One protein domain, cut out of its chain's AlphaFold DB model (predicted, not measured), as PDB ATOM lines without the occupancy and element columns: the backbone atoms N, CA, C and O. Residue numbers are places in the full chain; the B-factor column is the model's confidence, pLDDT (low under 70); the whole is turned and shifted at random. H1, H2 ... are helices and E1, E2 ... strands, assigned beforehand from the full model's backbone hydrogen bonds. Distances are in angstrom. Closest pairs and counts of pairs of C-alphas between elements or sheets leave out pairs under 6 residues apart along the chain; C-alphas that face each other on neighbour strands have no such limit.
ATOM      1  N   ASP A  16     -93.712 176.384 -58.159       77.56
ATOM      2  CA  ASP A  16     -93.799 176.968 -59.483       77.56
ATOM      3  C   ASP A  16     -92.671 176.382 -60.340       77.56
ATOM      4  O   ASP A  16     -91.535 176.852 -60.320       77.56
ATOM      5  N   PHE A  17     -92.956 175.309 -61.079       84.69
ATOM      6  CA  PHE A  17     -91.953 174.697 -61.949       84.69
ATOM      7  C   PHE A  17     -91.497 175.629 -63.075       84.69
ATOM      8  O   PHE A  17     -90.444 175.370 -63.664       84.69
ATOM      9  N   LEU A  18     -92.244 176.696 -63.396       83.94
ATOM     10  CA  LEU A  18     -91.775 177.667 -64.380       83.94
ATOM     11  C   LEU A  18     -90.551 178.434 -63.891       83.94
ATOM     12  O   LEU A  18     -89.710 178.774 -64.726       83.94
ATOM     13  N   GLU A  19     -90.406 178.662 -62.582       84.50
ATOM     14  CA  GLU A  19     -89.195 179.276 -62.022       84.50
ATOM     15  C   GLU A  19     -87.962 178.385 -62.251       84.50
ATOM     16  O   GLU A  19     -86.875 178.882 -62.542       84.50
ATOM     17  N   ASP A  20     -88.149 177.062 -62.245       85.25
ATOM     18  CA  ASP A  20     -87.087 176.063 -62.420       85.25
ATOM     19  C   ASP A  20     -86.921 175.568 -63.873       85.25
ATOM     20  O   ASP A  20     -86.153 174.634 -64.137       85.25
ATOM     21  N   LYS A  21     -87.604 176.179 -64.855       85.50
ATOM     22  CA  LYS A  21     -87.663 175.678 -66.246       85.50
ATOM     23  C   LYS A  21     -86.296 175.483 -66.908       85.50
ATOM     24  O   LYS A  21     -86.128 174.552 -67.693       85.50
ATOM     25  N   GLU A  22     -85.305 176.313 -66.584       84.75
ATOM     26  CA  GLU A  22     -83.940 176.176 -67.116       84.75
ATOM     27  C   GLU A  22     -83.197 174.966 -66.532       84.75
ATOM     28  O   GLU A  22     -82.409 174.316 -67.225       84.75
ATOM     29  N   ILE A  23     -83.429 174.647 -65.256       88.44
ATOM     30  CA  ILE A  23     -82.867 173.456 -64.605       88.44
ATOM     31  C   ILE A  23     -83.545 172.213 -65.188       88.44
ATOM     32  O   ILE A  23     -82.860 171.304 -65.649       88.44
ATOM     33  N   ILE A  24     -84.877 172.220 -65.281       89.75
ATOM     34  CA  ILE A  24     -85.664 171.133 -65.884       89.75
ATOM     35  C   ILE A  24     -85.237 170.880 -67.335       89.75
ATOM     36  O   ILE A  24     -85.037 169.733 -67.733       89.75
ATOM     37  N   GLY A  25     -85.065 171.944 -68.124       86.38
ATOM     38  CA  GLY A  25     -84.634 171.859 -69.517       86.38
ATOM     39  C   GLY A  25     -83.257 171.224 -69.676       86.38
ATOM     40  O   GLY A  25     -83.088 170.333 -70.510       86.38
ATOM     41  N   ARG A  26     -82.289 171.625 -68.838       88.88
ATOM     42  CA  ARG A  26     -80.951 171.013 -68.805       88.88
ATOM     43  C   ARG A  26     -81.018 169.547 -68.401       88.88
ATOM     44  O   ARG A  26     -80.495 168.716 -69.137       88.88
ATOM     45  N   ALA A  27     -81.722 169.218 -67.320       92.56
ATOM     46  CA  ALA A  27     -81.927 167.839 -66.891       92.56
ATOM     47  C   ALA A  27     -82.530 166.975 -68.013       92.56
ATOM     48  O   ALA A  27     -82.066 165.862 -68.268       92.56
ATOM     49  N   PHE A  28     -83.527 167.496 -68.735       90.12
ATOM     50  CA  PHE A  28     -84.141 166.787 -69.857       90.12
ATOM     51  C   PHE A  28     -83.160 166.588 -71.012       90.12
ATOM     52  O   PHE A  28     -83.040 165.472 -71.521       90.12
ATOM     53  N   GLN A  29     -82.402 167.624 -71.379       87.31
ATOM     54  CA  GLN A  29     -81.347 167.513 -72.382       87.31
ATOM     55  C   GLN A  29     -80.325 166.438 -71.988       87.31
ATOM     56  O   GLN A  29     -79.972 165.600 -72.813       87.31
ATOM     57  N   GLU A  30     -79.865 166.421 -70.735       90.69
ATOM     58  CA  GLU A  30     -78.887 165.441 -70.255       90.69
ATOM     59  C   GLU A  30     -79.387 164.003 -70.323       90.69
ATOM     60  O   GLU A  30     -78.644 163.130 -70.777       90.69
ATOM     61  N   VAL A  31     -80.643 163.765 -69.945       90.19
ATOM     62  CA  VAL A  31     -81.274 162.446 -70.083       90.19
ATOM     63  C   VAL A  31     -81.384 162.033 -71.557       90.19
ATOM     64  O   VAL A  31     -81.225 160.855 -71.875       90.19
ATOM     65  N   CYS A  32     -81.585 162.985 -72.473       85.00
ATOM     66  CA  CYS A  32     -81.699 162.723 -73.910       85.00
ATOM     67  C   CYS A  32     -80.347 162.565 -74.638       85.00
ATOM     68  O   CYS A  32     -80.290 161.896 -75.673       85.00
ATOM     69  N   LYS A  33     -79.240 163.118 -74.117       86.00
ATOM     70  CA  LYS A  33     -77.897 163.059 -74.747       86.00
ATOM     71  C   LYS A  33     -77.469 161.659 -75.224       86.00
ATOM     72  O   LYS A  33     -76.887 161.563 -76.302       86.00
ATOM     73  N   PRO A  34     -77.714 160.552 -74.491       83.50
ATOM     74  CA  PRO A  34     -77.296 159.217 -74.931       83.50
ATOM     75  C   PRO A  34     -78.008 158.705 -76.190       83.50
ATOM     76  O   PRO A  34     -77.544 157.729 -76.792       83.50
ATOM     77  N   ILE A  35     -79.149 159.292 -76.552       77.69
ATOM     78  CA  ILE A  35     -79.957 158.914 -77.719       77.69
ATOM     79  C   ILE A  35     -79.951 159.982 -78.813       77.69
ATOM     80  O   ILE A  35     -80.154 159.648 -79.978       77.69
ATOM     81  N   GLU A  36     -79.627 161.227 -78.471       77.19
ATOM     82  CA  GLU A  36     -79.406 162.313 -79.423       77.19
ATOM     83  C   GLU A  36     -78.395 161.922 -80.520       77.19
ATOM     84  O   GLU A  36     -77.347 161.320 -80.266       77.19
ATOM     85  N   GLY A  37     -78.731 162.216 -81.778       69.56
ATOM     86  CA  GLY A  37     -77.896 161.918 -82.944       69.56
ATOM     87  C   GLY A  37     -77.861 160.449 -83.384       69.56
ATOM     88  O   GLY A  37     -77.309 160.164 -84.449       69.56
ATOM     89  N   LYS A  38     -78.463 159.514 -82.631       73.69
ATOM     90  CA  LYS A  38     -78.631 158.124 -83.082       73.69
ATOM     91  C   LYS A  38     -79.711 158.035 -84.162       73.69
ATOM     92  O   LYS A  38     -80.753 158.676 -84.054       73.69
ATOM     93  N   GLY A  39     -79.458 157.212 -85.179       64.44
ATOM     94  CA  GLY A  39     -80.312 157.040 -86.358       64.44
ATOM     95  C   GLY A  39     -79.518 157.185 -87.657       64.44
ATOM     96  O   GLY A  39     -78.341 157.553 -87.638       64.44
ATOM     97  N   ASP A  40     -80.146 156.875 -88.789       64.50
ATOM     98  CA  ASP A  40     -79.610 157.279 -90.093       64.50
ATOM     99  C   ASP A  40     -79.791 158.798 -90.288       64.50
ATOM    100  O   ASP A  40     -80.492 159.447 -89.517       64.50
ATOM    101  N   GLU A  41     -79.151 159.399 -91.296       62.03
ATOM    102  CA  GLU A  41     -79.215 160.857 -91.511       62.03
ATOM    103  C   GLU A  41     -80.633 161.419 -91.672       62.03
ATOM    104  O   GLU A  41     -80.836 162.599 -91.393       62.03
ATOM    105  N   GLN A  42     -81.598 160.592 -92.080       55.38
ATOM    106  CA  GLN A  42     -82.991 160.989 -92.276       55.38
ATOM    107  C   GLN A  42     -83.835 160.853 -90.998       55.38
ATOM    108  O   GLN A  42     -84.869 161.505 -90.891       55.38
ATOM    109  N   HIS A  43     -83.389 160.054 -90.023       60.03
ATOM    110  CA  HIS A  43     -84.128 159.724 -88.803       60.03
ATOM    111  C   HIS A  43     -83.279 159.889 -87.532       60.03
ATOM    112  O   HIS A  43     -83.429 159.128 -86.572       60.03
ATOM    113  N   LYS A  44     -82.359 160.861 -87.513       65.31
ATOM    114  CA  LYS A  44     -81.590 161.187 -86.303       65.31
ATOM    115  C   LYS A  44     -82.519 161.681 -85.203       65.31
ATOM    116  O   LYS A  44     -83.462 162.421 -85.469       65.31
ATOM    117  N   CYS A  45     -82.209 161.315 -83.966       60.06
ATOM    118  CA  CYS A  45     -82.890 161.890 -82.817       60.06
ATOM    119  C   CYS A  45     -82.392 163.322 -82.581       60.06
ATOM    120  O   CYS A  45     -81.178 163.531 -82.503       60.06
ATOM    121  N   ILE A  46     -83.301 164.293 -82.488       67.19
ATOM    122  CA  ILE A  46     -82.969 165.725 -82.413       67.19
ATOM    123  C   ILE A  46     -83.646 166.330 -81.190       67.19
ATOM    124  O   ILE A  46     -84.858 166.201 -81.022       67.19
ATOM    125  N   TYR A  47     -82.858 166.995 -80.347       67.38
ATOM    126  CA  TYR A  47     -83.374 167.835 -79.278       67.38
ATOM    127  C   TYR A  47     -83.681 169.230 -79.835       67.38
ATOM    128  O   TYR A  47     -82.773 169.962 -80.228       67.38
ATOM    129  N   ASN A  48     -84.961 169.597 -79.877       63.75
ATOM    130  CA  ASN A  48     -85.411 170.857 -80.481       63.75
ATOM    131  C   ASN A  48     -85.373 172.049 -79.503       63.75
ATOM    132  O   ASN A  48     -85.668 173.174 -79.898       63.75
ATOM    133  N   GLY A  49     -84.979 171.834 -78.242       63.12
ATOM    134  CA  GLY A  49     -84.942 172.892 -77.231       63.12
ATOM    135  C   GLY A  49     -86.334 173.413 -76.872       63.12
ATOM    136  O   GLY A  49     -87.303 172.658 -76.901       63.12
ATOM    137  N   VAL A  50     -86.410 174.690 -76.489       64.81
ATOM    138  CA  VAL A  50     -87.662 175.354 -76.106       64.81
ATOM    139  C   VAL A  50     -88.489 175.677 -77.351       64.81
ATOM    140  O   VAL A  50     -88.060 176.450 -78.206       64.81
ATOM    141  N   ILE A  51     -89.698 175.128 -77.418       64.81
ATOM    142  CA  ILE A  51     -90.713 175.479 -78.413       64.81
ATOM    143  C   ILE A  51     -91.680 176.455 -77.735       64.81
ATOM    144  O   ILE A  51     -92.737 176.072 -77.243       64.81
ATOM    145  N   GLU A  52     -91.257 177.711 -77.614       59.19
ATOM    146  CA  GLU A  52     -92.095 178.798 -77.099       59.19
ATOM    147  C   GLU A  52     -93.206 179.122 -78.106       59.19
ATOM    148  O   GLU A  52     -92.920 179.427 -79.268       59.19
ATOM    149  N   ASP A  53     -94.459 179.135 -77.649       53.22
ATOM    150  CA  ASP A  53     -95.459 180.010 -78.254       53.22
ATOM    151  C   ASP A  53     -95.246 181.384 -77.612       53.22
ATOM    152  O   ASP A  53     -95.394 181.538 -76.400       53.22
ATOM    153  N   LYS A  54     -94.802 182.377 -78.390       49.03
ATOM    154  CA  LYS A  54     -94.318 183.682 -77.886       49.03
ATOM    155  C   LYS A  54     -95.383 184.521 -77.157       49.03
ATOM    156  O   LYS A  54     -95.095 185.652 -76.771       49.03
ATOM    157  N   GLU A  55     -96.592 183.995 -77.003       48.66
ATOM    158  CA  GLU A  55     -97.746 184.666 -76.407       48.66
ATOM    159  C   GLU A  55     -98.219 184.037 -75.081       48.66
ATOM    160  O   GLU A  55     -98.979 184.691 -74.371       48.66
ATOM    161  N   ASP A  56     -97.754 182.838 -74.694       50.03
ATOM    162  CA  ASP A  56     -98.220 182.145 -73.478       50.03
ATOM    163  C   ASP A  56     -97.105 181.999 -72.425       50.03
ATOM    164  O   ASP A  56     -96.305 181.065 -72.442       50.03
ATOM    165  N   GLU A  57     -97.091 182.898 -71.436       54.91
ATOM    166  CA  GLU A  57     -96.178 182.856 -70.274       54.91
ATOM    167  C   GLU A  57     -96.437 181.662 -69.324       54.91
ATOM    168  O   GLU A  57     -95.732 181.494 -68.333       54.91
ATOM    169  N   PHE A  58     -97.444 180.827 -69.609       54.97
ATOM    170  CA  PHE A  58     -97.972 179.807 -68.696       54.97
ATOM    171  C   PHE A  58     -97.339 178.415 -68.839       54.97
ATOM    172  O   PHE A  58     -97.636 177.532 -68.029       54.97
ATOM    173  N   TYR A  59     -96.513 178.175 -69.865       62.62
ATOM    174  CA  TYR A  59     -95.813 176.898 -70.019       62.62
ATOM    175  C   TYR A  59     -94.519 176.987 -70.846       62.62
ATOM    176  O   TYR A  59     -94.344 177.873 -71.675       62.62
ATOM    177  N   CYS A  60     -93.607 176.030 -70.648       61.88
ATOM    178  CA  CYS A  60     -92.404 175.836 -71.470       61.88
ATOM    179  C   CYS A  60     -92.374 174.403 -72.008       61.88
ATOM    180  O   CYS A  60     -92.596 173.469 -71.243       61.88
ATOM    181  N   MET A  61     -92.092 174.197 -73.295       76.31
ATOM    182  CA  MET A  61     -92.081 172.862 -73.902       76.31
ATOM    183  C   MET A  61     -90.712 172.510 -74.473       76.31
ATOM    184  O   MET A  61     -90.147 173.278 -75.242       76.31
ATOM    185  N   PHE A  62     -90.230 171.317 -74.138       75.88
ATOM    186  CA  PHE A  62     -89.029 170.713 -74.693       75.88
ATOM    187  C   PHE A  62     -89.387 169.485 -75.518       75.88
ATOM    188  O   PHE A  62     -90.216 168.674 -75.097       75.88
ATOM    189  N   GLU A  63     -88.734 169.312 -76.663       78.31
ATOM    190  CA  GLU A  63     -88.993 168.188 -77.560       78.31
ATOM    191  C   GLU A  63     -87.727 167.388 -77.880       78.31
ATOM    192  O   GLU A  63     -86.663 167.953 -78.145       78.31
ATOM    193  N   LEU A  64     -87.884 166.063 -77.895       75.50
ATOM    194  CA  LEU A  64     -86.931 165.118 -78.461       75.50
ATOM    195  C   LEU A  64     -87.622 164.287 -79.545       75.50
ATOM    196  O   LEU A  64     -88.512 163.485 -79.254       75.50
ATOM    197  N   GLU A  65     -87.167 164.425 -80.785       74.88
ATOM    198  CA  GLU A  65     -87.645 163.609 -81.901       74.88
ATOM    199  C   GLU A  65     -86.969 162.232 -81.914       74.88
ATOM    200  O   GLU A  65     -85.757 162.129 -81.744       74.88
ATOM    201  N   LEU A  66     -87.749 161.177 -82.155       68.44
ATOM    202  CA  LEU A  66     -87.334 159.776 -82.252       68.44
ATOM    203  C   LEU A  66     -87.874 159.151 -83.547       68.44
ATOM    204  O   LEU A  66     -88.812 158.347 -83.533       68.44
ATOM    205  N   GLN A  67     -87.287 159.498 -84.690       74.81
ATOM    206  CA  GLN A  67     -87.754 159.038 -86.003       74.81
ATOM    207  C   GLN A  67     -89.225 159.443 -86.267       74.81
ATOM    208  O   GLN A  67     -89.511 160.607 -86.519       74.81
ATOM    209  N   ILE A  68     -90.167 158.490 -86.209       74.62
ATOM    210  CA  ILE A  68     -91.612 158.726 -86.366       74.62
ATOM    211  C   ILE A  68     -92.319 159.060 -85.043       74.62
ATOM    212  O   ILE A  68     -93.500 159.415 -85.059       74.62
ATOM    213  N   TYR A  69     -91.623 158.928 -83.914       82.31
ATOM    214  CA  TYR A  69     -92.115 159.245 -82.578       82.31
ATOM    215  C   TYR A  69     -91.458 160.518 -82.042       82.31
ATOM    216  O   TYR A  69     -90.471 160.998 -82.591       82.31
ATOM    217  N   SER A  70     -92.009 161.084 -80.977       84.81
ATOM    218  CA  SER A  70     -91.430 162.231 -80.280       84.81
ATOM    219  C   SER A  70     -91.861 162.229 -78.812       84.81
ATOM    220  O   SER A  70     -92.967 161.775 -78.479       84.81
ATOM    221  N   TYR A  71     -90.965 162.709 -77.951       87.38
ATOM    222  CA  TYR A  71     -91.256 163.078 -76.574       87.38
ATOM    223  C   TYR A  71     -91.433 164.583 -76.471       87.38
ATOM    224  O   TYR A  71     -90.585 165.339 -76.943       87.38
ATOM    225  N   GLN A  72     -92.479 165.006 -75.772       88.88
ATOM    226  CA  GLN A  72     -92.710 166.409 -75.458       88.88
ATOM    227  C   GLN A  72     -92.903 166.590 -73.964       88.88
ATOM    228  O   GLN A  72     -93.900 166.131 -73.403       88.88
ATOM    229  N   LEU A  73     -91.927 167.234 -73.328       91.25
ATOM    230  CA  LEU A  73     -91.971 167.605 -71.923       91.25
ATOM    231  C   LEU A  73     -92.444 169.053 -71.809       91.25
ATOM    232  O   LEU A  73     -91.722 169.974 -72.176       91.25
ATOM    233  N   THR A  74     -93.642 169.253 -71.279       89.19
ATOM    234  CA  THR A  74     -94.199 170.568 -70.975       89.19
ATOM    235  C   THR A  74     -94.108 170.848 -69.478       89.19
ATOM    236  O   THR A  74     -94.534 170.035 -68.659       89.19
ATOM    237  N   VAL A  75     -93.568 172.007 -69.127       87.69
ATOM    238  CA  VAL A  75     -93.475 172.557 -67.776       87.69
ATOM    239  C   VAL A  75     -94.628 173.535 -67.589       87.69
ATOM    240  O   VAL A  75     -94.692 174.520 -68.319       87.69
ATOM    241  N   PHE A  76     -95.526 173.257 -66.649       86.12
ATOM    242  CA  PHE A  76     -96.573 174.171 -66.175       86.12
ATOM    243  C   PHE A  76     -96.243 174.602 -64.746       86.12
ATOM    244  O   PHE A  76     -95.418 173.955 -64.114       86.12
ATOM    245  N   ASN A  77     -96.917 175.619 -64.205       84.06
ATOM    246  CA  ASN A  77     -96.655 176.105 -62.842       84.06
ATOM    247  C   ASN A  77     -96.657 174.968 -61.805       84.06
ATOM    248  O   ASN A  77     -95.729 174.837 -61.022       84.06
ATOM    249  N   ASP A  78     -97.661 174.096 -61.828       85.75
ATOM    250  CA  ASP A  78     -97.931 173.119 -60.770       85.75
ATOM    251  C   ASP A  78     -97.683 171.653 -61.168       85.75
ATOM    252  O   ASP A  78     -97.764 170.751 -60.324       85.75
ATOM    253  N   TYR A  79     -97.355 171.381 -62.436       91.19
ATOM    254  CA  TYR A  79     -97.027 170.033 -62.908       91.19
ATOM    255  C   TYR A  79     -96.103 170.015 -64.130       91.19
ATOM    256  O   TYR A  79     -96.047 170.938 -64.938       91.19
ATOM    257  N   LEU A  80     -95.419 168.887 -64.306       93.62
ATOM    258  CA  LEU A  80     -94.752 168.525 -65.552       93.62
ATOM    259  C   LEU A  80     -95.641 167.553 -66.323       93.62
ATOM    260  O   LEU A  80     -96.245 166.655 -65.734       93.62
ATOM    261  N   ARG A  81     -95.696 167.681 -67.645       94.31
ATOM    262  CA  ARG A  81     -96.384 166.735 -68.527       94.31
ATOM    263  C   ARG A  81     -95.412 166.195 -69.556       94.31
ATOM    264  O   ARG A  81     -94.881 166.963 -70.342       94.31
ATOM    265  N   LEU A  82     -95.258 164.878 -69.611       94.44
ATOM    266  CA  LEU A  82     -94.607 164.197 -70.722       94.44
ATOM    267  C   LEU A  82     -95.669 163.580 -71.634       94.44
ATOM    268  O   LEU A  82     -96.506 162.785 -71.197       94.44
ATOM    269  N   LEU A  83     -95.622 163.930 -72.912       91.75
ATOM    270  CA  LEU A  83     -96.345 163.239 -73.967       91.75
ATOM    271  C   LEU A  83     -95.369 162.395 -74.783       91.75
ATOM    272  O   LEU A  83     -94.297 162.866 -75.153       91.75
ATOM    273  N   VAL A  84     -95.772 161.167 -75.100       91.06
ATOM    274  CA  VAL A  84     -95.112 160.330 -76.109       91.06
ATOM    275  C   VAL A  84     -96.116 160.016 -77.206       91.06
ATOM    276  O   VAL A  84     -97.260 159.627 -76.939       91.06
ATOM    277  N   GLY A  85     -95.722 160.225 -78.454       89.44
ATOM    278  CA  GLY A  85     -96.644 160.146 -79.579       89.44
ATOM    279  C   GLY A  85     -95.955 160.028 -80.923       89.44
ATOM    280  O   GLY A  85     -94.734 160.089 -81.012       89.44
ATOM    281  N   LYS A  86     -96.757 159.860 -81.974       86.69
ATOM    282  CA  LYS A  86     -96.281 159.940 -83.360       86.69
ATOM    283  C   LYS A  86     -96.187 161.399 -83.784       86.69
ATOM    284  O   LYS A  86     -97.099 162.165 -83.479       86.69
ATOM    285  N   LYS A  87     -95.144 161.779 -84.521       76.62
ATOM    286  CA  LYS A  87     -95.023 163.137 -85.069       76.62
ATOM    287  C   LYS A  87     -96.167 163.407 -86.050       76.62
ATOM    288  O   LYS A  87     -96.454 162.580 -86.922       76.62
ATOM    289  N   THR A  88     -96.836 164.546 -85.917       71.44
ATOM    290  CA  THR A  88     -97.902 164.927 -86.850       71.44
ATOM    291  C   THR A  88     -97.251 165.481 -88.121       71.44
ATOM    292  O   THR A  88     -96.483 166.432 -88.058       71.44
ATOM    293  N   GLN A  89     -97.527 164.897 -89.292       56.53
ATOM    294  CA  GLN A  89     -96.904 165.325 -90.560       56.53
ATOM    295  C   GLN A  89     -97.435 166.671 -91.100       56.53
ATOM    296  O   GLN A  89     -96.900 167.190 -92.078       56.53
ATOM    297  N   TYR A  90     -98.474 167.246 -90.485       49.97
ATOM    298  CA  TYR A  90     -99.155 168.441 -90.982       49.97
ATOM    299  C   TYR A  90     -98.948 169.636 -90.043       49.97
ATOM    300  O   TYR A  90     -99.540 169.699 -88.973       49.97
ATOM    301  N   TYR A  91     -98.160 170.612 -90.504       43.91
ATOM    302  CA  TYR A  91     -97.866 171.921 -89.885       43.91
ATOM    303  C   TYR A  91     -99.084 172.861 -89.709       43.91
ATOM    304  O   TYR A  91     -98.910 174.056 -89.494       43.91
ATOM    305  N   LEU A  92    -100.320 172.374 -89.864       43.59
ATOM    306  CA  LEU A  92    -101.514 173.230 -89.923       43.59
ATOM    307  C   LEU A  92    -102.213 173.443 -88.576       43.59
ATOM    308  O   LEU A  92    -103.078 174.305 -88.477       43.59
ATOM    309  N   GLU A  93    -101.832 172.716 -87.533       43.91
ATOM    310  CA  GLU A  93    -102.334 172.933 -86.179       43.91
ATOM    311  C   GLU A  93    -101.146 172.861 -85.225       43.91
ATOM    312  O   GLU A  93    -100.229 172.077 -85.461       43.91
ATOM    313  N   ASN A  94    -101.165 173.632 -84.139       50.78
ATOM    314  CA  ASN A  94    -100.145 173.691 -83.080       50.78
ATOM    315  C   ASN A  94     -99.946 172.351 -82.311       50.78
ATOM    316  O   ASN A  94     -99.604 172.336 -81.134       50.78
ATOM    317  N   LYS A  95    -100.199 171.201 -82.948       51.56
ATOM    318  CA  LYS A  95    -100.040 169.837 -82.444       51.56
ATOM    319  C   LYS A  95     -98.879 169.159 -83.159       51.56
ATOM    320  O   LYS A  95     -99.047 168.453 -84.153       51.56
ATOM    321  N   LEU A  96     -97.697 169.344 -82.599       68.06
ATOM    322  CA  LEU A  96     -96.451 168.728 -83.058       68.06
ATOM    323  C   LEU A  96     -96.472 167.186 -82.981       68.06
ATOM    324  O   LEU A  96     -95.834 166.517 -83.795       68.06
ATOM    325  N   ILE A  97     -97.272 166.609 -82.073       79.44
ATOM    326  CA  ILE A  97     -97.438 165.155 -81.931       79.44
ATOM    327  C   ILE A  97     -98.909 164.728 -81.818       79.44
ATOM    328  O   ILE A  97     -99.750 165.419 -81.243       79.44
ATOM    329  N   THR A  98     -99.202 163.525 -82.308       86.88
ATOM    330  CA  THR A  98    -100.408 162.748 -82.006       86.88
ATOM    331  C   THR A  98    -100.097 161.828 -80.818       86.88
ATOM    332  O   THR A  98     -99.391 160.826 -80.997       86.88
ATOM    333  N   PRO A  99    -100.557 162.153 -79.597       87.88
ATOM    334  CA  PRO A  99    -100.087 161.485 -78.391       87.88
ATOM    335  C   PRO A  99    -100.700 160.087 -78.230       87.88
ATOM    336  O   PRO A  99    -101.898 159.879 -78.427       87.88
ATOM    337  N   MET A 100     -99.869 159.127 -77.830       90.44
ATOM    338  CA  MET A 100    -100.260 157.750 -77.504       90.44
ATOM    339  C   MET A 100    -100.366 157.547 -75.992       90.44
ATOM    340  O   MET A 100    -101.247 156.822 -75.533       90.44
ATOM    341  N   CYS A 101     -99.512 158.218 -75.218       90.88
ATOM    342  CA  CYS A 101     -99.533 158.211 -73.760       90.88
ATOM    343  C   CYS A 101     -99.256 159.618 -73.218       90.88
ATOM    344  O   CYS A 101     -98.510 160.401 -73.816       90.88
ATOM    345  N   LYS A 102     -99.906 159.932 -72.096       93.88
ATOM    346  CA  LYS A 102     -99.722 161.154 -71.318       93.88
ATOM    347  C   LYS A 102     -99.328 160.784 -69.899       93.88
ATOM    348  O   LYS A 102    -100.024 159.992 -69.261       93.88
ATOM    349  N   ILE A 103     -98.265 161.405 -69.407       95.62
ATOM    350  CA  ILE A 103     -97.784 161.241 -68.041       95.62
ATOM    351  C   ILE A 103     -97.681 162.619 -67.407       95.62
ATOM    352  O   ILE A 103     -97.096 163.525 -67.992       95.62
ATOM    353  N   GLU A 104     -98.263 162.789 -66.229       96.25
ATOM    354  CA  GLU A 104     -98.221 164.036 -65.469       96.25
ATOM    355  C   GLU A 104     -97.535 163.788 -64.128       96.25
ATOM    356  O   GLU A 104     -97.866 162.824 -63.438       96.25
ATOM    357  N   TYR A 105     -96.581 164.646 -63.783       95.38
ATOM    358  CA  TYR A 105     -95.923 164.688 -62.485       95.38
ATOM    359  C   TYR A 105     -96.330 165.964 -61.762       95.38
ATOM    360  O   TYR A 105     -96.098 167.058 -62.266       95.38
ATOM    361  N   SER A 106     -96.894 165.822 -60.572       92.38
ATOM    362  CA  SER A 106     -97.244 166.938 -59.695       92.38
ATOM    363  C   SER A 106     -96.827 166.627 -58.266       92.38
ATOM    364  O   SER A 106     -96.508 165.482 -57.936       92.38
ATOM    365  N   ILE A 107     -96.873 167.633 -57.394       87.50
ATOM    366  CA  ILE A 107     -96.646 167.437 -55.963       87.50
ATOM    367  C   ILE A 107     -97.805 167.991 -55.157       87.50
ATOM    368  O   ILE A 107     -98.290 169.084 -55.426       87.50
ATOM    369  N   SER A 108     -98.214 167.238 -54.142       84.94
ATOM    370  CA  SER A 108     -99.206 167.660 -53.158       84.94
ATOM    371  C   SER A 108     -98.816 167.108 -51.797       84.94
ATOM    372  O   SER A 108     -98.538 165.922 -51.697       84.94
ATOM    373  N   GLU A 109     -98.790 167.939 -50.753       78.94
ATOM    374  CA  GLU A 109     -98.638 167.494 -49.353       78.94
ATOM    375  C   GLU A 109     -97.507 166.457 -49.123       78.94
ATOM    376  O   GLU A 109     -97.745 165.385 -48.570       78.94
ATOM    377  N   ASN A 110     -96.269 166.749 -49.553       78.44
ATOM    378  CA  ASN A 110     -95.118 165.818 -49.508       78.44
ATOM    379  C   ASN A 110     -95.234 164.560 -50.377       78.44
ATOM    380  O   ASN A 110     -94.492 163.600 -50.179       78.44
ATOM    381  N   GLN A 111     -96.138 164.531 -51.347       86.31
ATOM    382  CA  GLN A 111     -96.300 163.392 -52.240       86.31
ATOM    383  C   GLN A 111     -95.932 163.778 -53.661       86.31
ATOM    384  O   GLN A 111     -96.462 164.740 -54.209       86.31
ATOM    385  N   GLU A 112     -95.038 163.006 -54.266       90.88
ATOM    386  CA  GLU A 112     -94.876 162.966 -55.712       90.88
ATOM    387  C   GLU A 112     -96.003 162.142 -56.305       90.88
ATOM    388  O   GLU A 112     -96.185 160.986 -55.926       90.88
ATOM    389  N   ILE A 113     -96.740 162.729 -57.235       93.12
ATOM    390  CA  ILE A 113     -97.883 162.092 -57.874       93.12
ATOM    391  C   ILE A 113     -97.564 161.948 -59.355       93.12
ATOM    392  O   ILE A 113     -97.349 162.945 -60.041       93.12
ATOM    393  N   TYR A 114     -97.558 160.710 -59.843       95.31
ATOM    394  CA  TYR A 114     -97.376 160.382 -61.253       95.31
ATOM    395  C   TYR A 114     -98.686 159.809 -61.795       95.31
ATOM    396  O   TYR A 114     -99.115 158.725 -61.393       95.31
ATOM    397  N   LYS A 115     -99.329 160.526 -62.716       94.62
ATOM    398  CA  LYS A 115    -100.570 160.112 -63.381       94.62
ATOM    399  C   LYS A 115    -100.265 159.680 -64.802       94.62
ATOM    400  O   LYS A 115     -99.784 160.479 -65.596       94.62
ATOM    401  N   VAL A 116    -100.576 158.436 -65.134       92.06
ATOM    402  CA  VAL A 116    -100.329 157.833 -66.447       92.06
ATOM    403  C   VAL A 116    -101.661 157.565 -67.120       92.06
ATOM    404  O   VAL A 116    -102.559 156.986 -66.509       92.06
ATOM    405  N   LYS A 117    -101.798 157.964 -68.383       90.88
ATOM    406  CA  LYS A 117    -102.985 157.697 -69.197       90.88
ATOM    407  C   LYS A 117    -102.585 157.270 -70.605       90.88
ATOM    408  O   LYS A 117    -102.013 158.065 -71.354       90.88
ATOM    409  N   ALA A 118    -102.964 156.053 -70.988       88.50
ATOM    410  CA  ALA A 118    -102.890 155.618 -72.378       88.50
ATOM    411  C   ALA A 118    -104.001 156.317 -73.183       88.50
ATOM    412  O   ALA A 118    -105.191 156.110 -72.948       88.50
ATOM    413  N   LEU A 119    -103.618 157.192 -74.113       88.56
ATOM    414  CA  LEU A 119    -104.543 157.929 -74.982       88.56
ATOM    415  C   LEU A 119    -104.907 157.125 -76.235       88.56
ATOM    416  O   LEU A 119    -106.031 157.220 -76.719       88.56
ATOM    417  N   SER A 120    -103.975 156.302 -76.722       88.31
ATOM    418  CA  SER A 120    -104.216 155.303 -77.761       88.31
ATOM    419  C   SER A 120    -103.627 153.976 -77.311       88.31
ATOM    420  O   SER A 120    -102.438 153.729 -77.495       88.31
ATOM    421  N   LYS A 121    -104.459 153.125 -76.704       81.56
ATOM    422  CA  LYS A 121    -104.018 151.847 -76.140       81.56
ATOM    423  C   LYS A 121    -103.288 150.989 -77.170       81.56
ATOM    424  O   LYS A 121    -102.129 150.678 -76.962       81.56
ATOM    425  N   ILE A 122    -103.924 150.697 -78.305       86.19
ATOM    426  CA  ILE A 122    -103.357 149.825 -79.349       86.19
ATOM    427  C   ILE A 122    -101.983 150.321 -79.815       86.19
ATOM    428  O   ILE A 122    -101.072 149.532 -80.047       86.19
ATOM    429  N   GLU A 123    -101.824 151.633 -79.988       87.88
ATOM    430  CA  GLU A 123    -100.556 152.199 -80.449       87.88
ATOM    431  C   GLU A 123     -99.509 152.229 -79.333       87.88
ATOM    432  O   GLU A 123     -98.337 151.964 -79.592       87.88
ATOM    433  N   TYR A 124     -99.931 152.481 -78.094       87.56
ATOM    434  CA  TYR A 124     -99.054 152.451 -76.932       87.56
ATOM    435  C   TYR A 124     -98.566 151.031 -76.611       87.56
ATOM    436  O   TYR A 124     -97.378 150.842 -76.382       87.56
ATOM    437  N   GLU A 125     -99.431 150.018 -76.698       87.12
ATOM    438  CA  GLU A 125     -99.074 148.598 -76.550       87.12
ATOM    439  C   GLU A 125     -98.044 148.157 -77.593       87.12
ATOM    440  O   GLU A 125     -97.071 147.479 -77.263       87.12
ATOM    441  N   LYS A 126     -98.219 148.579 -78.854       86.62
ATOM    442  CA  LYS A 126     -97.234 148.327 -79.918       86.62
ATOM    443  C   LYS A 126     -95.892 148.992 -79.629       86.62
ATOM    444  O   LYS A 126     -94.865 148.434 -79.996       86.62
ATOM    445  N   TYR A 127     -95.914 150.181 -79.029       85.44
ATOM    446  CA  TYR A 127     -94.713 150.947 -78.718       85.44
ATOM    447  C   TYR A 127     -93.927 150.331 -77.552       85.44
ATOM    448  O   TYR A 127     -92.733 150.090 -77.687       85.44
ATOM    449  N   VAL A 128     -94.600 150.007 -76.445       84.81
ATOM    450  CA  VAL A 128     -93.962 149.459 -75.232       84.81
ATOM    451  C   VAL A 128     -93.790 147.932 -75.253       84.81
ATOM    452  O   VAL A 128     -93.109 147.368 -74.399       84.81
ATOM    453  N   GLY A 129     -94.433 147.231 -76.195       76.56
ATOM    454  CA  GLY A 129     -94.373 145.772 -76.321       76.56
ATOM    455  C   GLY A 129     -95.123 144.996 -75.228       76.56
ATOM    456  O   GLY A 129     -94.790 143.837 -74.971       76.56
ATOM    457  N   TYR A 130     -96.115 145.604 -74.571       71.50
ATOM    458  CA  TYR A 130     -96.907 144.984 -73.503       71.50
ATOM    459  C   TYR A 130     -98.402 145.249 -73.699       71.50
ATOM    460  O   TYR A 130     -98.778 146.356 -74.066       71.50
ATOM    461  N   ASN A 131     -99.239 144.241 -73.432       70.69
ATOM    462  CA  ASN A 131    -100.697 144.347 -73.531       70.69
ATOM    463  C   ASN A 131    -101.285 144.861 -72.208       70.69
ATOM    464  O   ASN A 131    -101.162 144.196 -71.177       70.69
ATOM    465  N   PHE A 132    -101.943 146.015 -72.249       69.50
ATOM    466  CA  PHE A 132    -102.624 146.651 -71.119       69.50
ATOM    467  C   PHE A 132    -104.099 146.213 -71.041       69.50
ATOM    468  O   PHE A 132    -104.629 145.587 -71.966       69.50
ATOM    469  N   GLU A 133    -104.809 146.548 -69.960       63.25
ATOM    470  CA  GLU A 133    -106.274 146.428 -69.920       63.25
ATOM    471  C   GLU A 133    -106.921 147.682 -70.561       63.25
ATOM    472  O   GLU A 133    -106.253 148.652 -70.922       63.25
ATOM    473  N   ASP A 134    -108.188 147.595 -70.983       52.84
ATOM    474  CA  ASP A 134    -108.829 148.670 -71.769       52.84
ATOM    475  C   ASP A 134    -109.170 149.889 -70.898       52.84
ATOM    476  O   ASP A 134    -109.904 149.770 -69.922       52.84
ATOM    477  N   GLY A 135    -108.722 151.079 -71.317       57.84
ATOM    478  CA  GLY A 135    -109.080 152.355 -70.679       57.84
ATOM    479  C   GLY A 135    -108.185 152.777 -69.509       57.84
ATOM    480  O   GLY A 135    -108.564 153.678 -68.761       57.84
ATOM    481  N   ASP A 136    -107.013 152.156 -69.365       65.75
ATOM    482  CA  ASP A 136    -106.175 152.286 -68.177       65.75
ATOM    483  C   ASP A 136    -105.640 153.710 -67.946       65.75
ATOM    484  O   ASP A 136    -104.899 154.302 -68.745       65.75
ATOM    485  N   SER A 137    -105.984 154.236 -66.773       80.19
ATOM    486  CA  SER A 137    -105.248 155.302 -66.109       80.19
ATOM    487  C   SER A 137    -104.706 154.776 -64.790       80.19
ATOM    488  O   SER A 137    -105.441 154.131 -64.045       80.19
ATOM    489  N   MET A 138    -103.454 155.094 -64.486       86.62
ATOM    490  CA  MET A 138    -102.800 154.712 -63.240       86.62
ATOM    491  C   MET A 138    -102.323 155.964 -62.515       86.62
ATOM    492  O   MET A 138    -101.807 156.888 -63.144       86.62
ATOM    493  N   GLU A 139    -102.472 155.982 -61.198       91.00
ATOM    494  CA  GLU A 139    -101.877 156.994 -60.332       91.00
ATOM    495  C   GLU A 139    -100.909 156.305 -59.374       91.00
ATOM    496  O   GLU A 139    -101.230 155.276 -58.778       91.00
ATOM    497  N   MET A 140     -99.714 156.867 -59.254       90.88
ATOM    498  CA  MET A 140     -98.705 156.438 -58.295       90.88
ATOM    499  C   MET A 140     -98.376 157.601 -57.386       90.88
ATOM    500  O   MET A 140     -98.205 158.726 -57.857       90.88
ATOM    501  N   THR A 141     -98.233 157.306 -56.102       89.94
ATOM    502  CA  THR A 141     -97.857 158.286 -55.095       89.94
ATOM    503  C   THR A 141     -96.613 157.829 -54.350       89.94
ATOM    504  O   THR A 141     -96.480 156.659 -53.986       89.94
ATOM    505  N   GLU A 142     -95.684 158.755 -54.123       87.12
ATOM    506  CA  GLU A 142     -94.490 158.520 -53.312       87.12
ATOM    507  C   GLU A 142     -94.286 159.645 -52.310       87.12
ATOM    508  O   GLU A 142     -94.317 160.815 -52.674       87.12
ATOM    509  N   VAL A 143     -94.022 159.296 -51.051       84.62
ATOM    510  CA  VAL A 143     -93.671 160.285 -50.026       84.62
ATOM    511  C   VAL A 143     -92.271 160.841 -50.304       84.62
ATOM    512  O   VAL A 143     -91.337 160.091 -50.604       84.62
ATOM    513  N   THR A 144     -92.122 162.158 -50.212       77.81
ATOM    514  CA  THR A 144     -90.884 162.898 -50.458       77.81
ATOM    515  C   THR A 144     -90.730 164.027 -49.438       77.81
ATOM    516  O   THR A 144     -91.652 164.802 -49.236       77.81
ATOM    517  N   ASP A 145     -89.535 164.173 -48.860       65.06
ATOM    518  CA  ASP A 145     -89.241 165.153 -47.796       65.06
ATOM    519  C   ASP A 145     -88.337 166.320 -48.277       65.06
ATOM    520  O   ASP A 145     -87.563 166.873 -47.496       65.06
ATOM    521  N   PHE A 146     -88.331 166.666 -49.575       65.69
ATOM    522  CA  PHE A 146     -87.131 167.252 -50.213       65.69
ATOM    523  C   PHE A 146     -87.296 168.552 -51.028       65.69
ATOM    524  O   PHE A 146     -88.360 168.859 -51.569       65.69
ATOM    525  N   ILE A 147     -86.150 169.240 -51.165       68.06
ATOM    526  CA  ILE A 147     -85.855 170.428 -51.993       68.06
ATOM    527  C   ILE A 147     -85.571 169.998 -53.447       68.06
ATOM    528  O   ILE A 147     -85.019 168.919 -53.672       68.06
ATOM    529  N   PHE A 148     -85.948 170.819 -54.432       76.75
ATOM    530  CA  PHE A 148     -85.665 170.560 -55.846       76.75
ATOM    531  C   PHE A 148     -84.269 171.018 -56.274       76.75
ATOM    532  O   PHE A 148     -83.822 172.104 -55.919       76.75
ATOM    533  N   ASP A 149     -83.600 170.173 -57.057       83.31
ATOM    534  CA  ASP A 149     -82.312 170.433 -57.692       83.31
ATOM    535  C   ASP A 149     -82.212 169.692 -59.039       83.31
ATOM    536  O   ASP A 149     -83.104 168.937 -59.434       83.31
ATOM    537  N   ASP A 150     -81.108 169.903 -59.751       85.12
ATOM    538  CA  ASP A 150     -80.866 169.316 -61.071       85.12
ATOM    539  C   ASP A 150     -80.887 167.774 -61.059       85.12
ATOM    540  O   ASP A 150     -81.610 167.138 -61.828       85.12
ATOM    541  N   ASN A 151     -80.196 167.149 -60.097       88.88
ATOM    542  CA  ASN A 151     -80.178 165.687 -59.935       88.88
ATOM    543  C   ASN A 151     -81.584 165.117 -59.703       88.88
ATOM    544  O   ASN A 151     -81.922 164.014 -60.157       88.88
ATOM    545  N   LYS A 152     -82.422 165.856 -58.977       88.25
ATOM    546  CA  LYS A 152     -83.808 165.491 -58.721       88.25
ATOM    547  C   LYS A 152     -84.641 165.573 -59.994       88.25
ATOM    548  O   LYS A 152     -85.382 164.623 -60.255       88.25
ATOM    549  N   TYR A 153     -84.506 166.627 -60.797       91.62
ATOM    550  CA  TYR A 153     -85.212 166.710 -62.078       91.62
ATOM    551  C   TYR A 153     -84.771 165.616 -63.044       91.62
ATOM    552  O   TYR A 153     -85.635 164.985 -63.650       91.62
ATOM    553  N   ILE A 154     -83.477 165.281 -63.094       92.81
ATOM    554  CA  ILE A 154     -82.973 164.126 -63.852       92.81
ATOM    555  C   ILE A 154     -83.706 162.845 -63.427       92.81
ATOM    556  O   ILE A 154     -84.150 162.069 -64.271       92.81
ATOM    557  N   ARG A 155     -83.889 162.617 -62.120       92.31
ATOM    558  CA  ARG A 155     -84.627 161.449 -61.611       92.31
ATOM    559  C   ARG A 155     -86.100 161.458 -62.018       92.31
ATOM    560  O   ARG A 155     -86.610 160.426 -62.449       92.31
ATOM    561  N   VAL A 156     -86.780 162.592 -61.856       92.94
ATOM    562  CA  VAL A 156     -88.198 162.743 -62.218       92.94
ATOM    563  C   VAL A 156     -88.381 162.482 -63.710       92.94
ATOM    564  O   VAL A 156     -89.200 161.649 -64.088       92.94
ATOM    565  N   ILE A 157     -87.565 163.110 -64.552       94.44
ATOM    566  CA  ILE A 157     -87.597 162.951 -66.007       94.44
ATOM    567  C   ILE A 157     -87.292 161.510 -66.416       94.44
ATOM    568  O   ILE A 157     -88.023 160.952 -67.229       94.44
ATOM    569  N   ASN A 158     -86.283 160.871 -65.818       93.12
ATOM    570  CA  ASN A 158     -85.999 159.454 -66.062       93.12
ATOM    571  C   ASN A 158     -87.203 158.569 -65.731       93.12
ATOM    572  O   ASN A 158     -87.517 157.657 -66.487       93.12
ATOM    573  N   ASN A 159     -87.906 158.836 -64.628       93.56
ATOM    574  CA  ASN A 159     -89.128 158.106 -64.305       93.56
ATOM    575  C   ASN A 159     -90.212 158.337 -65.364       93.56
ATOM    576  O   ASN A 159     -90.804 157.367 -65.830       93.56
ATOM    577  N   LEU A 160     -90.447 159.587 -65.778       95.00
ATOM    578  CA  LEU A 160     -91.408 159.913 -66.835       95.00
ATOM    579  C   LEU A 160     -91.075 159.176 -68.143       95.00
ATOM    580  O   LEU A 160     -91.951 158.550 -68.738       95.00
ATOM    581  N   MET A 161     -89.811 159.195 -68.568       91.38
ATOM    582  CA  MET A 161     -89.363 158.522 -69.789       91.38
ATOM    583  C   MET A 161     -89.433 156.997 -69.672       91.38
ATOM    584  O   MET A 161     -89.947 156.352 -70.581       91.38
ATOM    585  N   ASN A 162     -89.029 156.417 -68.538       91.25
ATOM    586  CA  ASN A 162     -89.147 154.977 -68.293       91.25
ATOM    587  C   ASN A 162     -90.602 154.507 -68.368       91.25
ATOM    588  O   ASN A 162     -90.886 153.484 -68.997       91.25
ATOM    589  N   ILE A 163     -91.531 155.264 -67.776       91.88
ATOM    590  CA  ILE A 163     -92.963 154.975 -67.875       91.88
ATOM    591  C   ILE A 163     -93.388 155.013 -69.341       91.88
ATOM    592  O   ILE A 163     -94.057 154.085 -69.785       91.88
ATOM    593  N   ALA A 164     -92.996 156.055 -70.077       90.31
ATOM    594  CA  ALA A 164     -93.378 156.244 -71.472       90.31
ATOM    595  C   ALA A 164     -92.846 155.135 -72.392       90.31
ATOM    596  O   ALA A 164     -93.568 154.689 -73.277       90.31
ATOM    597  N   GLU A 165     -91.600 154.706 -72.201       88.00
ATOM    598  CA  GLU A 165     -90.911 153.742 -73.067       88.00
ATOM    599  C   GLU A 165     -91.248 152.288 -72.726       88.00
ATOM    600  O   GLU A 165     -91.393 151.454 -73.615       88.00
ATOM    601  N   THR A 166     -91.387 151.974 -71.439       87.25
ATOM    602  CA  THR A 166     -91.456 150.577 -70.977       87.25
ATOM    603  C   THR A 166     -92.732 150.249 -70.209       87.25
ATOM    604  O   THR A 166     -92.974 149.086 -69.884       87.25
ATOM    605  N   GLY A 167     -93.548 151.251 -69.872       87.19
ATOM    606  CA  GLY A 167     -94.685 151.069 -68.971       87.19
ATOM    607  C   GLY A 167     -94.272 150.708 -67.539       87.19
ATOM    608  O   GLY A 167     -95.064 150.092 -66.819       87.19
ATOM    609  N   THR A 168     -93.044 151.049 -67.126       88.25
ATOM    610  CA  THR A 168     -92.522 150.753 -65.783       88.25
ATOM    611  C   THR A 168     -92.226 152.013 -64.980       88.25
ATOM    612  O   THR A 168     -91.825 153.039 -65.521       88.25
ATOM    613  N   PHE A 169     -92.376 151.921 -63.661       89.75
ATOM    614  CA  PHE A 169     -91.907 152.929 -62.717       89.75
ATOM    615  C   PHE A 169     -90.973 152.264 -61.717       89.75
ATOM    616  O   PHE A 169     -91.337 151.273 -61.084       89.75
ATOM    617  N   LYS A 170     -89.737 152.768 -61.622       87.56
ATOM    618  CA  LYS A 170     -88.663 152.172 -60.806       87.56
ATOM    619  C   LYS A 170     -88.459 150.665 -61.048       87.56
ATOM    620  O   LYS A 170     -88.114 149.924 -60.134       87.56
TER     621      LYS A 170
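This is residues 16 to 170 of the 188 residues of an uncharacterized protein of human gut metagenome (UniProt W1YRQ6). One broad antiparallel sheet of seven strands, twisted and curled, makes a wall, with three helices over one face and no named helix over the other: two layers. H1 runs along E2 near one edge of the sheet, the long helix H3 slants over E4 and E5, and the short H2 crosses E5 at one end of H3. The printed part has 155 residues with three named helices and seven named strands, in the order H1 E1 E2 E3 E4 E5 E6 H2 E7 H3, and its class is mixed, helices and strands. Across the sheet the strands stand in the order E1 E2 E3 E4 E5 E6 E7; E1 to E6 form a meander, each strand the antiparallel neighbour of the one before. The whole is compact and rounded, with a radius of gyration of the C-alphas of 15.3 A and spans of 44 by 39 by 30 A.

In the sheet, E4, residues 79 to 87, and E5, residues 97 to 108, form a hairpin, with N 82 and O 103 2.8 A apart, within hydrogen-bond range. E5 bends by 81 degrees at residue 100. On one side of E4 is E3, residues 69 to 76, in a hairpin with it, with N 74 and O 81 at 2.8 A. E3 also forms a hairpin with E2, residues 59 to 66, with N 62 and O 73 at 2.8 A. E2 forms a hairpin with the edge strand E1, residues 46 to 50, with N 48 and O 63 at 2.9 A. Toward the other edge, E5 forms a hairpin with E6, residues 111 to 118, with N 104 and O 115 at 2.8 A. E6 is the antiparallel neighbour of the edge strand E7, residues 137 to 143, at 165 degrees, with N 114 and O 140 at 2.9 A. From edge to edge the strands' lines turn by 69 degrees. H3, residues 150 to 166, is on the sheet at a height of 8.7 A, over E4 and E5; it runs slantwise to E4, at 40 degrees on the local plane. The closest C-alphas of E5 and H3 are those of Ile 103 and Leu 160, 6.6 A apart. H1, residues 21 to 32, is on the same face at a height of 9.1 A, over E2 and along it, at 9 degrees on the local plane. H1 and H3 touch, their closest C-alphas being those of Ala 27 and Ile 154 at 4.9 A, and run the same way at a steep tilt of 51 degrees. H2, residues 121 to 128, is on that face too, at a height of 8.2 A. It lies over E5 with 4 of its C-alphas, only just not over E4 with 2, and runs across E5 at 73 degrees on the local plane. H3 touches H2 with residues 164 to 166 alone; the closest C-alphas are those of Val 128 and Thr 166, 5.1 A apart. H1 and H2 are apart. In H1, H2 and H3 every O i to N i+4 pair is within hydrogen-bond range.

E5 is the longest strand, 28.9 A from its first C-alpha to its last, and E4 spans 23.3 A. E2 measures 22.7 A, E3 and E6 22.6 A each, E7 20.4 A and E1 12.4 A. H3 is 23.7 A long, H1 16.2 A and H2 10.4 A. H1 begins at C-alpha 21 (-87.663, 175.678, -66.246), E5 begins at C-alpha 97 (-97.438, 165.155, -81.931), and H3 ends at C-alpha 166 (-91.456, 150.577, -70.977).

The two C-alphas farthest apart are those of Glu 41 and Glu 109, at 46.9 A. The printed part has no cut. The link from H1 to E1, residues 33 to 45, is long. Mean pLDDT of the printed part is 79.5; 40 residues are under 70, among them 39 to 60 and 89 to 96.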